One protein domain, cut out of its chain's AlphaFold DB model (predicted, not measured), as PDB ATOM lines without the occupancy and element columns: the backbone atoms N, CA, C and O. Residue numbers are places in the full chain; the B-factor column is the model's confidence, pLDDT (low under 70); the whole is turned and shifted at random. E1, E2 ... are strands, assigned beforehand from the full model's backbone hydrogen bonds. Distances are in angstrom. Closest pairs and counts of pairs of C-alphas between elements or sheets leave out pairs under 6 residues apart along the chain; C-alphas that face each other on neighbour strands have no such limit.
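What this domain is: This is residues 47 to 106 of the 168 residues of the protein "DNA (cytosine-5-)-methyltransferase" of Clostridium sp. ATCC BAA-442 (UniProt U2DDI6). Little regular structure: a hairpin, E1 and E2, sits beside a meander, E3, E4, E5, each strand antiparallel to the one before. The printed part has 60 residues, five strands and no named helix: all strand, with 18 residues in named elements. It is compact, radius of gyration of the C-alphas 10.7 A, spanning 26 by 25 by 18 A.

How they stand to each other: E1, residues 47 to 50, and E2, 57 to 60, form a hairpin; so do E3, 65 to 67, with E4, 94 to 97, and E4 with E5, 103 to 105. Within hydrogen-bond range, each 2.8 A, are N 58 and O 49, N 66 and O 95, N 96 and O 104. The closest C-alphas of E2 and E3, Ala 60 and Val 66, are 7.8 A apart.

Where its parts are: E1, 9.9 A long, starts at C-alpha 47, (-54.841, -115.484, -30.719), and E5 ends at C-alpha 105, (-44.557, -119.799, -19.145).

The domain as a whole: The E3 to E4 link is long. pLDDT is under 70 at residues 70 to 77, 92 and 99 to 101.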
ATOM      1  N   LEU A  47     -55.089-115.879 -32.100       74.06
ATOM      2  CA  LEU A  47     -54.841-115.484 -30.719       74.06
ATOM      3  C   LEU A  47     -54.610-113.969 -30.664       74.06
ATOM      4  O   LEU A  47     -53.581-113.470 -31.116       74.06
ATOM      5  N   LEU A  48     -55.588-113.235 -30.133       76.88
ATOM      6  CA  LEU A  48     -55.524-111.781 -29.990       76.88
ATOM      7  C   LEU A  48     -55.157-111.415 -28.554       76.88
ATOM      8  O   LEU A  48     -55.909-111.698 -27.620       76.88
ATOM      9  N   ILE A  49     -54.025-110.742 -28.382       77.88
ATOM     10  CA  ILE A  49     -53.582-110.220 -27.091       77.88
ATOM     11  C   ILE A  49     -53.942-108.744 -27.012       77.88
ATOM     12  O   ILE A  49     -53.644-107.957 -27.907       77.88
ATOM     13  N   LYS A  50     -54.599-108.345 -25.924       76.88
ATOM     14  CA  LYS A  50     -54.961-106.948 -25.666       76.88
ATOM     15  C   LYS A  50     -53.684-106.119 -25.494       76.88
ATOM     16  O   LYS A  50     -52.928-106.371 -24.563       76.88
ATOM     17  N   GLU A  51     -53.493-105.104 -26.337       78.56
ATOM     18  CA  GLU A  51     -52.299-104.243 -26.375       78.56
ATOM     19  C   GLU A  51     -52.692-102.790 -26.712       78.56
ATOM     20  O   GLU A  51     -53.783-102.529 -27.222       78.56
ATOM     21  N   ALA A  52     -51.832-101.817 -26.399       74.75
ATOM     22  CA  ALA A  52     -52.047-100.390 -26.659       74.75
ATOM     23  C   ALA A  52     -51.763 -99.993 -28.125       74.75
ATOM     24  O   ALA A  52     -50.986 -99.083 -28.404       74.75
ATOM     25  N   THR A  53     -52.394-100.680 -29.075       76.19
ATOM     26  CA  THR A  53     -52.354-100.340 -30.507       76.19
ATOM     27  C   THR A  53     -53.634 -99.602 -30.915       76.19
ATOM     28  O   THR A  53     -54.636 -99.653 -30.202       76.19
ATOM     29  N   LYS A  54     -53.661 -98.962 -32.096       76.12
ATOM     30  CA  LYS A  54     -54.891 -98.335 -32.637       76.12
ATOM     31  C   LYS A  54     -56.071 -99.317 -32.743       76.12
ATOM     32  O   LYS A  54     -57.217 -98.900 -32.642       76.12
ATOM     33  N   ARG A  55     -55.789-100.615 -32.927       75.88
ATOM     34  CA  ARG A  55     -56.785-101.705 -32.970       75.88
ATOM     35  C   ARG A  55     -57.179-102.206 -31.570       75.88
ATOM     36  O   ARG A  55     -58.185-102.892 -31.437       75.88
ATOM     37  N   GLY A  56     -56.412-101.873 -30.529       75.75
ATOM     38  CA  GLY A  56     -56.634-102.301 -29.143       75.75
ATOM     39  C   GLY A  56     -56.159-103.724 -28.821       75.75
ATOM     40  O   GLY A  56     -56.329-104.185 -27.686       75.75
ATOM     41  N   TYR A  57     -55.569-104.409 -29.801       78.69
ATOM     42  CA  TYR A  57     -55.005-105.751 -29.698       78.69
ATOM     43  C   TYR A  57     -53.851-105.942 -30.691       78.69
ATOM     44  O   TYR A  57     -53.694-105.168 -31.642       78.69
ATOM     45  N   LYS A  58     -53.063-106.990 -30.466       81.69
ATOM     46  CA  LYS A  58     -52.032-107.492 -31.369       81.69
ATOM     47  C   LYS A  58     -52.212-108.998 -31.548       81.69
ATOM     48  O   LYS A  58     -52.581-109.707 -30.613       81.69
ATOM     49  N   GLU A  59     -52.029-109.453 -32.777       80.81
ATOM     50  CA  GLU A  59     -52.096-110.865 -33.147       80.81
ATOM     51  C   GLU A  59     -50.799-111.543 -32.685       80.81
ATOM     52  O   GLU A  59     -49.719-111.002 -32.915       80.81
ATOM     53  N   ALA A  60     -50.914-112.676 -31.990       81.00
ATOM     54  CA  ALA A  60     -49.773-113.461 -31.531       81.00
ATOM     55  C   ALA A  60     -49.679-114.760 -32.335       81.00
ATOM     56  O   ALA A  60     -50.632-115.547 -32.381       81.00
ATOM     57  N   ALA A  61     -48.531-114.972 -32.970       77.75
ATOM     58  CA  ALA A  61     -48.205-116.181 -33.704       77.75
ATOM     59  C   ALA A  61     -47.522-117.209 -32.793       77.75
ATOM     60  O   ALA A  61     -47.085-116.918 -31.681       77.75
ATOM     61  N   ILE A  62     -47.433-118.450 -33.269       76.44
ATOM     62  CA  ILE A  62     -46.695-119.503 -32.564       76.44
ATOM     63  C   ILE A  62     -45.220-119.106 -32.468       76.44
ATOM     64  O   ILE A  62     -44.613-118.751 -33.474       76.44
ATOM     65  N   GLY A  63     -44.648-119.235 -31.272       77.44
ATOM     66  CA  GLY A  63     -43.270-118.845 -30.976       77.44
ATOM     67  C   GLY A  63     -43.120-117.414 -30.457       77.44
ATOM     68  O   GLY A  63     -42.099-117.122 -29.839       77.44
ATOM     69  N   ASP A  64     -44.136-116.560 -30.612       84.62
ATOM     70  CA  ASP A  64     -44.100-115.215 -30.040       84.62
ATOM     71  C   ASP A  64     -44.107-115.275 -28.509       84.62
ATOM     72  O   ASP A  64     -44.718-116.160 -27.892       84.62
ATOM     73  N   THR A  65     -43.453-114.296 -27.887       86.19
ATOM     74  CA  THR A  65     -43.536-114.119 -26.439       86.19
ATOM     75  C   THR A  65     -44.696-113.202 -26.082       86.19
ATOM     76  O   THR A  65     -45.000-112.238 -26.787       86.19
ATOM     77  N   VAL A  66     -45.368-113.505 -24.975       85.88
ATOM     78  CA  VAL A  66     -46.506-112.743 -24.470       85.88
ATOM     79  C   VAL A  66     -46.294-112.440 -22.994       85.88
ATOM     80  O   VAL A  66     -46.143-113.347 -22.176       85.88
ATOM     81  N   ASP A  67     -46.327-111.161 -22.639       83.56
ATOM     82  CA  ASP A  67     -46.385-110.721 -21.246       83.56
ATOM     83  C   ASP A  67     -47.819-110.886 -20.706       83.56
ATOM     84  O   ASP A  67     -48.753-110.216 -21.159       83.56
ATOM     85  N   LEU A  68     -47.995-111.800 -19.743       71.44
ATOM     86  CA  LEU A  68     -49.287-112.122 -19.130       71.44
ATOM     87  C   LEU A  68     -49.558-111.390 -17.810       71.44
ATOM     88  O   LEU A  68     -50.600-111.621 -17.194       71.44
ATOM     89  N   GLY A  69     -48.674-110.494 -17.361       70.00
ATOM     90  CA  GLY A  69     -48.691-109.965 -15.987       70.00
ATOM     91  C   GLY A  69     -49.932-109.160 -15.666       70.00
ATOM     92  O   GLY A  69     -50.309-108.975 -14.510       70.00
ATOM     93  N   TYR A  70     -50.594-108.711 -16.725       68.88
ATOM     94  CA  TYR A  70     -51.730-107.817 -16.684       68.88
ATOM     95  C   TYR A  70     -52.926-108.364 -17.462       68.88
ATOM     96  O   TYR A  70     -53.814-107.594 -17.814       68.88
ATOM     97  N   ALA A  71     -52.991-109.678 -17.708       64.31
ATOM     98  CA  ALA A  71     -54.088-110.293 -18.459       64.31
ATOM     99  C   ALA A  71     -55.483-109.960 -17.880       64.31
ATOM    100  O   ALA A  71     -56.439-109.795 -18.635       64.31
ATOM    101  N   GLY A  72     -55.590-109.801 -16.553       61.81
ATOM    102  CA  GLY A  72     -56.821-109.398 -15.857       61.81
ATOM    103  C   GLY A  72     -56.971-107.892 -15.598       61.81
ATOM    104  O   GLY A  72     -57.975-107.471 -15.030       61.81
ATOM    105  N   SER A  73     -55.989-107.064 -15.970       64.38
ATOM    106  CA  SER A  73     -56.038-105.621 -15.725       64.38
ATOM    107  C   SER A  73     -56.756-104.885 -16.858       64.38
ATOM    108  O   SER A  73     -56.567-105.140 -18.049       64.38
ATOM    109  N   ASN A  74     -57.587-103.913 -16.484       58.19
ATOM    110  CA  ASN A  74     -58.211-103.007 -17.446       58.19
ATOM    111  C   ASN A  74     -57.305-101.827 -17.826       58.19
ATOM    112  O   ASN A  74     -57.501-101.241 -18.893       58.19
ATOM    113  N   THR A  75     -56.311-101.505 -16.991       58.25
ATOM    114  CA  THR A  75     -55.431-100.335 -17.137       58.25
ATOM    115  C   THR A  75     -54.048-100.689 -17.679       58.25
ATOM    116  O   THR A  75     -53.499 -99.925 -18.471       58.25
ATOM    117  N   ARG A  76     -53.497-101.857 -17.322       57.91
ATOM    118  CA  ARG A  76     -52.275-102.412 -17.926       57.91
ATOM    119  C   ARG A  76     -52.637-103.537 -18.891       57.91
ATOM    120  O   ARG A  76     -53.595-104.265 -18.671       57.91
ATOM    121  N   ARG A  77     -51.908-103.630 -19.999       68.12
ATOM    122  CA  ARG A  77     -52.195-104.530 -21.126       68.12
ATOM    123  C   ARG A  77     -50.998-105.441 -21.371       68.12
ATOM    124  O   ARG A  77     -49.884-105.073 -21.002       68.12
ATOM    125  N   GLY A  78     -51.244-106.606 -21.967       70.50
ATOM    126  CA  GLY A  78     -50.176-107.514 -22.377       70.50
ATOM    127  C   GLY A  78     -49.340-106.915 -23.507       70.50
ATOM    128  O   GLY A  78     -49.724-105.918 -24.129       70.50
ATOM    129  N   ARG A  79     -48.185-107.527 -23.759       78.88
ATOM    130  CA  ARG A  79     -47.279-107.164 -24.854       78.88
ATOM    131  C   ARG A  79     -46.907-108.416 -25.623       78.88
ATOM    132  O   ARG A  79     -46.551-109.410 -24.994       78.88
ATOM    133  N   VAL A  80     -46.997-108.357 -26.949       83.44
ATOM    134  CA  VAL A  80     -46.542-109.446 -27.821       83.44
ATOM    135  C   VAL A  80     -45.197-109.070 -28.433       83.44
ATOM    136  O   VAL A  80     -45.109-108.097 -29.193       83.44
ATOM    137  N   GLY A  81     -44.162-109.844 -28.119       82.38
ATOM    138  CA  GLY A  81     -42.830-109.735 -28.702       82.38
ATOM    139  C   GLY A  81     -42.637-110.772 -29.806       82.38
ATOM    140  O   GLY A  81     -42.766-111.967 -29.551       82.38
ATOM    141  N   HIS A  82     -42.321-110.314 -31.020       81.31
ATOM    142  CA  HIS A  82     -41.974-111.192 -32.142       81.31
ATOM    143  C   HIS A  82     -40.466-111.408 -32.166       81.31
ATOM    144  O   HIS A  82     -39.729-110.421 -32.199       81.31
ATOM    145  N   ASP A  83     -40.021-112.663 -32.080       78.69
ATOM    146  CA  ASP A  83     -38.607-113.071 -31.960       78.69
ATOM    147  C   ASP A  83     -37.826-112.408 -30.808       78.69
ATOM    148  O   ASP A  83     -36.614-112.575 -30.669       78.69
ATOM    149  N   ILE A  84     -38.522-111.671 -29.941       81.94
ATOM    150  CA  ILE A  84     -37.960-110.987 -28.788       81.94
ATOM    151  C   ILE A  84     -38.755-111.349 -27.551       81.94
ATOM    152  O   ILE A  84     -39.983-111.423 -27.567       81.94
ATOM    153  N   ALA A  85     -38.027-111.525 -26.461       78.81
ATOM    154  CA  ALA A  85     -38.545-111.489 -25.111       78.81
ATOM    155  C   ALA A  85     -38.453-110.043 -24.608       78.81
ATOM    156  O   ALA A  85     -37.398-109.416 -24.716       78.81
ATOM    157  N   HIS A  86     -39.534-109.504 -24.042       82.69
ATOM    158  CA  HIS A  86     -39.430-108.294 -23.224       82.69
ATOM    159  C   HIS A  86     -38.717-108.615 -21.898       82.69
ATOM    160  O   HIS A  86     -38.170-109.707 -21.719       82.69
ATOM    161  N   THR A  87     -38.688-107.660 -20.972       83.69
ATOM    162  CA  THR A  87     -37.988-107.791 -19.692       83.69
ATOM    163  C   THR A  87     -38.373-109.074 -18.954       83.69
ATOM    164  O   THR A  87     -39.541-109.313 -18.655       83.69
ATOM    165  N   LEU A  88     -37.368-109.888 -18.626       82.81
ATOM    166  CA  LEU A  88     -37.543-111.053 -17.771       82.81
ATOM    167  C   LEU A  88     -37.672-110.586 -16.321       82.81
ATOM    168  O   LEU A  88     -36.699-110.173 -15.702       82.81
ATOM    169  N   GLU A  89     -38.883-110.635 -15.780       82.94
ATOM    170  CA  GLU A  89     -39.139-110.324 -14.374       82.94
ATOM    171  C   GLU A  89     -38.973-111.562 -13.479       82.94
ATOM    172  O   GLU A  89     -39.191-112.703 -13.896       82.94
ATOM    173  N   THR A  90     -38.669-111.341 -12.199       80.69
ATOM    174  CA  THR A  90     -38.529-112.411 -11.188       80.69
ATOM    175  C   THR A  90     -39.814-113.210 -10.961       80.69
ATOM    176  O   THR A  90     -39.773-114.373 -10.557       80.69
ATOM    177  N   SER A  91     -40.958-112.594 -11.246       76.25
ATOM    178  CA  SER A  91     -42.305-113.164 -11.202       76.25
ATOM    179  C   SER A  91     -42.591-114.136 -12.358       76.25
ATOM    180  O   SER A  91     -43.643-114.778 -12.351       76.25
ATOM    181  N   CYS A  92     -41.663-114.284 -13.321       69.19
ATOM    182  CA  CYS A  92     -41.739-115.216 -14.456       69.19
ATOM    183  C   CYS A  92     -43.090-115.148 -15.182       69.19
ATOM    184  O   CYS A  92     -43.775-116.150 -15.405       69.19
ATOM    185  N   ILE A  93     -43.490-113.917 -15.473       78.88
ATOM    186  CA  ILE A  93     -44.769-113.567 -16.079       78.88
ATOM    187  C   ILE A  93     -44.778-113.810 -17.598       78.88
ATOM    188  O   ILE A  93     -45.838-114.003 -18.196       78.88
ATOM    189  N   GLN A  94     -43.602-113.812 -18.221       83.81
ATOM    190  CA  GLN A  94     -43.484-113.944 -19.663       83.81
ATOM    191  C   GLN A  94     -43.775-115.377 -20.115       83.81
ATOM    192  O   GLN A  94     -43.230-116.352 -19.585       83.81
ATOM    193  N   GLY A  95     -44.655-115.493 -21.104       86.69
ATOM    194  CA  GLY A  95     -45.024-116.747 -21.733       86.69
ATOM    195  C   GLY A  95     -44.609-116.816 -23.194       86.69
ATOM    196  O   GLY A  95     -44.291-115.803 -23.807       86.69
ATOM    197  N   ILE A  96     -44.624-118.023 -23.744       85.00
ATOM    198  CA  ILE A  96     -44.434-118.315 -25.162       85.00
ATOM    199  C   ILE A  96     -45.704-118.960 -25.711       85.00
ATOM    200  O   ILE A  96     -46.326-119.803 -25.052       85.00
ATOM    201  N   VAL A  97     -46.104-118.547 -26.911       82.31
ATOM    202  CA  VAL A  97     -47.238-119.143 -27.617       82.31
ATOM    203  C   VAL A  97     -46.816-120.499 -28.171       82.31
ATOM    204  O   VAL A  97     -46.006-120.601 -29.093       82.31
ATOM    205  N   GLU A  98     -47.382-121.564 -27.617       74.56
ATOM    206  CA  GLU A  98     -47.158-122.924 -28.079       74.56
ATOM    207  C   GLU A  98     -48.058-123.292 -29.258       74.56
ATOM    208  O   GLU A  98     -49.064-122.643 -29.574       74.56
ATOM    209  N   ARG A  99     -47.712-124.419 -29.892       63.69
ATOM    210  CA  ARG A  99     -48.542-125.030 -30.927       63.69
ATOM    211  C   ARG A  99     -49.949-125.247 -30.382       63.69
ATOM    212  O   ARG A  99     -50.153-125.925 -29.378       63.69
ATOM    213  N   GLY A 100     -50.909-124.653 -31.081       58.09
ATOM    214  CA  GLY A 100     -52.310-124.752 -30.723       58.09
ATOM    215  C   GLY A 100     -52.842-123.633 -29.819       58.09
ATOM    216  O   GLY A 100     -53.874-123.798 -29.173       58.09
ATOM    217  N   GLY A 101     -52.160-122.485 -29.782       65.12
ATOM    218  CA  GLY A 101     -52.702-121.246 -29.212       65.12
ATOM    219  C   GLY A 101     -52.749-121.217 -27.685       65.12
ATOM    220  O   GLY A 101     -53.366-120.326 -27.105       65.12
ATOM    221  N   ARG A 102     -52.105-122.182 -27.021       71.00
ATOM    222  CA  ARG A 102     -51.870-122.149 -25.574       71.00
ATOM    223  C   ARG A 102     -50.642-121.297 -25.296       71.00
ATOM    224  O   ARG A 102     -49.652-121.402 -26.007       71.00
ATOM    225  N   ILE A 103     -50.699-120.489 -24.246       79.62
ATOM    226  CA  ILE A 103     -49.535-119.749 -23.766       79.62
ATOM    227  C   ILE A 103     -49.004-120.501 -22.554       79.62
ATOM    228  O   ILE A 103     -49.721-120.641 -21.561       79.62
ATOM    229  N   ARG A 104     -47.766-120.990 -22.631       84.44
ATOM    230  CA  ARG A 104     -47.064-121.509 -21.453       84.44
ATOM    231  C   ARG A 104     -46.073-120.479 -20.945       84.44
ATOM    232  O   ARG A 104     -45.637-119.620 -21.699       84.44
ATOM    233  N   ARG A 105     -45.655-120.606 -19.693       86.31
ATOM    234  CA  ARG A 105     -44.557-119.799 -19.145       86.31
ATOM    235  C   ARG A 105     -43.230-120.223 -19.776       86.31
ATOM    236  O   ARG A 105     -43.048-121.403 -20.090       86.31
ATOM    237  N   LEU A 106     -42.315-119.269 -19.948       88.94
ATOM    238  CA  LEU A 106     -40.921-119.592 -20.260       88.94
ATOM    239  C   LEU A 106     -40.345-120.456 -19.142       88.94
ATOM    240  O   LEU A 106     -40.600-120.177 -17.979       88.94
TER     241      LEU A 106